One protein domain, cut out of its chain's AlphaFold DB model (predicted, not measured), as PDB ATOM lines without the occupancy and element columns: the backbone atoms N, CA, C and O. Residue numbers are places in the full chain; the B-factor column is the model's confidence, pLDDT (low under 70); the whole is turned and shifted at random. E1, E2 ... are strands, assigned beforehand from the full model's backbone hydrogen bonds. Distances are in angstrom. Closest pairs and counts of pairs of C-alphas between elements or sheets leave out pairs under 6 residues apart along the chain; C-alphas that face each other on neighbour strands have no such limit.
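What this domain is: This is residues 5 to 48 of the 145 residues of an uncharacterized protein of Rhodospirillaceae bacterium (UniProt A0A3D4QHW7). This domain has little regular structure: a long looping stretch, residues 5 to 33, winds into one small hairpin of two short strands, E1 then E2, and residues 44 to 48 follow as a tail. The printed part has 44 residues, with no named helix and only 8 residues in the two antiparallel strands, class all strand. It is compact and rounded, with a radius of gyration of the C-alphas of 9.1 A and spans of 24 by 22 by 14 A.

How they stand to each other: Go past residue 33 to E1, residues 34 to 37, and E2, residues 40 to 43, a hairpin whose antiparallel strands stand at 142 degrees between directions. Look at N 35 and O 42, 2.9 A apart, and N 37 and O 40, 2.8 A apart, within hydrogen-bond range. C-alphas 34 and 43 face each other at 4.7 A.

Where its parts are: Begin at C-alpha 5, (262.135, 183.939, 172.510). Find C-alpha 34 at (260.189, 191.855, 175.579); from there E1 runs 9.5 A. E2 runs 9.9 A to C-alpha 43 at (258.968, 195.420, 172.702).

The domain as a whole: The C-alphas farthest apart, of His 9 and Ile 48, are 24.9 A apart. The link from E1 to E2 is tight. The printed part has no cut, and no printed residue is under pLDDT 70.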
ATOM      1  N   ILE A   5     262.299 183.677 171.081       93.38
ATOM      2  CA  ILE A   5     262.135 183.939 172.510       93.38
ATOM      3  C   ILE A   5     261.033 183.057 173.103       93.38
ATOM      4  O   ILE A   5     260.077 182.691 172.419       93.38
ATOM      5  N   SER A   6     261.173 182.704 174.375       92.56
ATOM      6  CA  SER A   6     260.157 182.012 175.176       92.56
ATOM      7  C   SER A   6     259.918 182.759 176.481       92.56
ATOM      8  O   SER A   6     260.822 183.429 176.961       92.56
ATOM      9  N   PHE A   7     258.754 182.569 177.095       92.50
ATOM     10  CA  PHE A   7     258.376 183.180 178.375       92.50
ATOM     11  C   PHE A   7     258.122 182.081 179.422       92.50
ATOM     12  O   PHE A   7     256.979 181.743 179.708       92.50
ATOM     13  N   PRO A   8     259.177 181.407 179.925       87.44
ATOM     14  CA  PRO A   8     259.018 180.185 180.713       87.44
ATOM     15  C   PRO A   8     258.556 180.409 182.160       87.44
ATOM     16  O   PRO A   8     258.179 179.439 182.808       87.44
ATOM     17  N   HIS A   9     258.677 181.628 182.695       82.12
ATOM     18  CA  HIS A   9     258.413 181.918 184.117       82.12
ATOM     19  C   HIS A   9     257.273 182.927 184.301       82.12
ATOM     20  O   HIS A   9     256.513 182.820 185.260       82.12
ATOM     21  N   SER A  10     257.143 183.886 183.388       87.62
ATOM     22  CA  SER A  10     256.052 184.859 183.341       87.62
ATOM     23  C   SER A  10     256.031 185.550 181.981       87.62
ATOM     24  O   SER A  10     257.019 185.503 181.244       87.62
ATOM     25  N   ASP A  11     254.933 186.247 181.699       89.06
ATOM     26  CA  ASP A  11     254.753 187.044 180.482       89.06
ATOM     27  C   ASP A  11     255.753 188.213 180.371       89.06
ATOM     28  O   ASP A  11     255.971 188.732 179.282       89.06
ATOM     29  N   ASP A  12     256.445 188.572 181.457       84.44
ATOM     30  CA  ASP A  12     257.381 189.707 181.515       84.44
ATOM     31  C   ASP A  12     258.856 189.281 181.488       84.44
ATOM     32  O   ASP A  12     259.756 190.125 181.528       84.44
ATOM     33  N   TRP A  13     259.124 187.970 181.455       82.50
ATOM     34  CA  TRP A  13     260.478 187.422 181.510       82.50
ATOM     35  C   TRP A  13     260.786 186.542 180.300       82.50
ATOM     36  O   TRP A  13     260.650 185.314 180.318       82.50
ATOM     37  N   GLY A  14     261.210 187.205 179.225       89.62
ATOM     38  CA  GLY A  14     261.622 186.558 177.992       89.62
ATOM     39  C   GLY A  14     263.022 185.942 178.077       89.62
ATOM     40  O   GLY A  14     263.976 186.567 178.535       89.62
ATOM     41  N   VAL A  15     263.171 184.721 177.570       91.50
ATOM     42  CA  VAL A  15     264.443 184.005 177.412       91.50
ATOM     43  C   VAL A  15     264.688 183.767 175.928       91.50
ATOM     44  O   VAL A  15     263.937 183.046 175.266       91.50
ATOM     45  N   ILE A  16     265.742 184.382 175.395       91.94
ATOM     46  CA  ILE A  16     266.118 184.278 173.980       91.94
ATOM     47  C   ILE A  16     266.924 182.994 173.770       91.94
ATOM     48  O   ILE A  16     267.928 182.759 174.440       91.94
ATOM     49  N   GLY A  17     266.492 182.152 172.830       89.50
ATOM     50  CA  GLY A  17     267.101 180.842 172.601       89.50
ATOM     51  C   GLY A  17     266.699 180.222 171.258       89.50
ATOM     52  O   GLY A  17     265.650 180.557 170.714       89.50
ATOM     53  N   PRO A  18     267.506 179.301 170.697       86.25
ATOM     54  CA  PRO A  18     267.258 178.710 169.372       86.25
ATOM     55  C   PRO A  18     265.929 177.939 169.285       86.25
ATOM     56  O   PRO A  18     265.336 177.828 168.211       86.25
ATOM     57  N   ASN A  19     265.438 177.461 170.431       87.62
ATOM     58  CA  ASN A  19     264.178 176.734 170.578       87.62
ATOM     59  C   ASN A  19     263.055 177.616 171.153       87.62
ATOM     60  O   ASN A  19     262.133 177.100 171.781       87.62
ATOM     61  N   GLY A  20     263.150 178.941 170.990       88.38
ATOM     62  CA  GLY A  20     262.113 179.866 171.441       88.38
ATOM     63  C   GLY A  20     260.751 179.586 170.789       88.38
ATOM     64  O   GLY A  20     260.691 179.150 169.637       88.38
ATOM     65  N   GLN A  21     259.664 179.825 171.523       90.81
ATOM     66  CA  GLN A  21     258.290 179.609 171.048       90.81
ATOM     67  C   GLN A  21     257.809 180.717 170.104       90.81
ATOM     68  O   GLN A  21     257.055 180.452 169.169       90.81
ATOM     69  N   PHE A  22     258.271 181.947 170.321       92.00
ATOM     70  CA  PHE A  22     257.858 183.127 169.574       92.00
ATOM     71  C   PHE A  22     259.026 183.709 168.783       92.00
ATOM     72  O   PHE A  22     260.185 183.581 169.176       92.00
ATOM     73  N   LYS A  23     258.722 184.378 167.669       91.69
ATOM     74  CA  LYS A  23     259.716 185.131 166.900       91.69
ATOM     75  C   LYS A  23     259.946 186.497 167.544       91.69
ATOM     76  O   LYS A  23     258.989 187.153 167.951       91.69
ATOM     77  N   LEU A  24     261.201 186.932 167.598       89.88
ATOM     78  CA  LEU A  24     261.556 188.267 168.060       89.88
ATOM     79  C   LEU A  24     261.017 189.341 167.097       89.88
ATOM     80  O   LEU A  24     261.210 189.211 165.883       89.88
ATOM     81  N   PRO A  25     260.386 190.414 167.610       88.94
ATOM     82  CA  PRO A  25     259.961 191.539 166.780       88.94
ATOM     83  C   PRO A  25     261.156 192.376 166.296       88.94
ATOM     84  O   PRO A  25     261.114 192.918 165.194       88.94
ATOM     85  N   VAL A  26     262.238 192.432 167.081       88.56
ATOM     86  CA  VAL A  26     263.506 193.103 166.754       88.56
ATOM     87  C   VAL A  26     264.671 192.195 167.178       88.56
ATOM     88  O   VAL A  26     264.588 191.591 168.251       88.56
ATOM     89  N   PRO A  27     265.752 192.057 166.382       88.00
ATOM     90  CA  PRO A  27     266.932 191.299 166.793       88.00
ATOM     91  C   PRO A  27     267.537 191.875 168.076       88.00
ATOM     92  O   PRO A  27     267.871 193.054 168.125       88.00
ATOM     93  N   SER A  28     267.690 191.040 169.102       88.69
ATOM     94  CA  SER A  28     268.178 191.467 170.413       88.69
ATOM     95  C   SER A  28     268.820 190.302 171.164       88.69
ATOM     96  O   SER A  28     268.570 189.131 170.864       88.69
ATOM     97  N   LYS A  29     269.664 190.622 172.144       89.69
ATOM     98  CA  LYS A  29     270.190 189.686 173.151       89.69
ATOM     99  C   LYS A  29     269.550 189.884 174.528       89.69
ATOM    100  O   LYS A  29     269.848 189.123 175.445       89.69
ATOM    101  N   LEU A  30     268.696 190.893 174.676       89.12
ATOM    102  CA  LEU A  30     268.103 191.305 175.942       89.12
ATOM    103  C   LEU A  30     266.698 190.720 176.059       89.12
ATOM    104  O   LEU A  30     265.733 191.260 175.534       89.12
ATOM    105  N   GLY A  31     266.576 189.577 176.731       88.06
ATOM    106  CA  GLY A  31     265.286 188.903 176.890       88.06
ATOM    107  C   GLY A  31     264.268 189.709 177.703       88.06
ATOM    108  O   GLY A  31     263.086 189.723 177.361       88.06
ATOM    109  N   HIS A  32     264.738 190.469 178.700       89.75
ATOM    110  CA  HIS A  32     263.906 191.368 179.505       89.75
ATOM    111  C   HIS A  32     263.337 192.536 178.699       89.75
ATOM    112  O   HIS A  32     262.418 193.197 179.152       89.75
ATOM    113  N   ARG A  33     263.826 192.814 177.494       90.69
ATOM    114  CA  ARG A  33     263.262 193.864 176.641       90.69
ATOM    115  C   ARG A  33     261.810 193.581 176.233       90.69
ATOM    116  O   ARG A  33     261.038 194.508 175.981       90.69
ATOM    117  N   PHE A  34     261.442 192.306 176.166       92.44
ATOM    118  CA  PHE A  34     260.189 191.855 175.579       92.44
ATOM    119  C   PHE A  34     259.191 191.379 176.627       92.44
ATOM    120  O   PHE A  34     259.569 190.832 177.660       92.44
ATOM    121  N   GLN A  35     257.913 191.543 176.303       93.69
ATOM    122  CA  GLN A  35     256.777 191.085 177.092       93.69
ATOM    123  C   GLN A  35     255.783 190.352 176.189       93.69
ATOM    124  O   GLN A  35     255.624 190.707 175.019       93.69
ATOM    125  N   LEU A  36     255.109 189.337 176.716       93.31
ATOM    126  CA  LEU A  36     254.005 188.663 176.054       93.31
ATOM    127  C   LEU A  36     252.688 189.352 176.433       93.31
ATOM    128  O   LEU A  36     252.264 189.314 177.580       93.31
ATOM    129  N   VAL A  37     252.026 189.982 175.465       91.62
ATOM    130  CA  VAL A  37     250.724 190.640 175.647       91.62
ATOM    131  C   VAL A  37     249.742 190.021 174.660       91.62
ATOM    132  O   VAL A  37     249.980 190.045 173.452       91.62
ATOM    133  N   ASP A  38     248.667 189.411 175.161       91.06
ATOM    134  CA  ASP A  38     247.645 188.727 174.351       91.06
ATOM    135  C   ASP A  38     248.235 187.714 173.348       91.06
ATOM    136  O   ASP A  38     247.848 187.642 172.176       91.06
ATOM    137  N   GLY A  39     249.236 186.947 173.792       88.50
ATOM    138  CA  GLY A  39     249.930 185.956 172.963       88.50
ATOM    139  C   GLY A  39     250.846 186.552 171.885       88.50
ATOM    140  O   GLY A  39     251.307 185.820 171.005       88.50
ATOM    141  N   LYS A  40     251.124 187.861 171.931       91.31
ATOM    142  CA  LYS A  40     252.040 188.562 171.022       91.31
ATOM    143  C   LYS A  40     253.230 189.128 171.780       91.31
ATOM    144  O   LYS A  40     253.081 189.704 172.851       91.31
ATOM    145  N   VAL A  41     254.415 188.996 171.194       92.06
ATOM    146  CA  VAL A  41     255.638 189.569 171.764       92.06
ATOM    147  C   VAL A  41     255.697 191.055 171.438       92.06
ATOM    148  O   VAL A  41     255.755 191.435 170.267       92.06
ATOM    149  N   VAL A  42     255.694 191.880 172.477       92.44
ATOM    150  CA  VAL A  42     255.779 193.340 172.413       92.44
ATOM    151  C   VAL A  42     257.141 193.784 172.939       92.44
ATOM    152  O   VAL A  42     257.646 193.257 173.929       92.44
ATOM    153  N   ASP A  43     257.750 194.750 172.255       91.31
ATOM    154  CA  ASP A  43     258.968 195.420 172.702       91.31
ATOM    155  C   ASP A  43     258.611 196.618 173.585       91.31
ATOM    156  O   ASP A  43     257.969 197.564 173.124       91.31
ATOM    157  N   ARG A  44     259.049 196.587 174.847       89.25
ATOM    158  CA  ARG A  44     258.751 197.637 175.833       89.25
ATOM    159  C   ARG A  44     259.527 198.931 175.588       89.25
ATOM    160  O   ARG A  44     259.163 199.968 176.131       89.25
ATOM    161  N   TYR A  45     260.563 198.874 174.756       88.62
ATOM    162  CA  TYR A  45     261.525 199.955 174.556       88.62
ATOM    163  C   TYR A  45     261.403 200.605 173.170       88.62
ATOM    164  O   TYR A  45     262.300 201.314 172.726       88.62
ATOM    165  N   GLY A  46     260.297 200.371 172.456       86.12
ATOM    166  CA  GLY A  46     259.965 201.132 171.247       86.12
ATOM    167  C   GLY A  46     260.913 200.924 170.059       86.12
ATOM    168  O   GLY A  46     261.036 201.810 169.218       86.12
ATOM    169  N   GLY A  47     261.579 199.772 169.962       84.44
ATOM    170  CA  GLY A  47     262.407 199.428 168.804       84.44
ATOM    171  C   GLY A  47     263.831 199.989 168.821       84.44
ATOM    172  O   GLY A  47     264.525 199.838 167.819       84.44
ATOM    173  N   ILE A  48     264.292 200.576 169.931       88.81
ATOM    174  CA  ILE A  48     265.660 201.118 170.067       88.81
ATOM    175  C   ILE A  48     266.743 200.023 170.011       88.81
ATOM    176  O   ILE A  48     266.454 198.828 169.984       88.81
TER     177      ILE A  48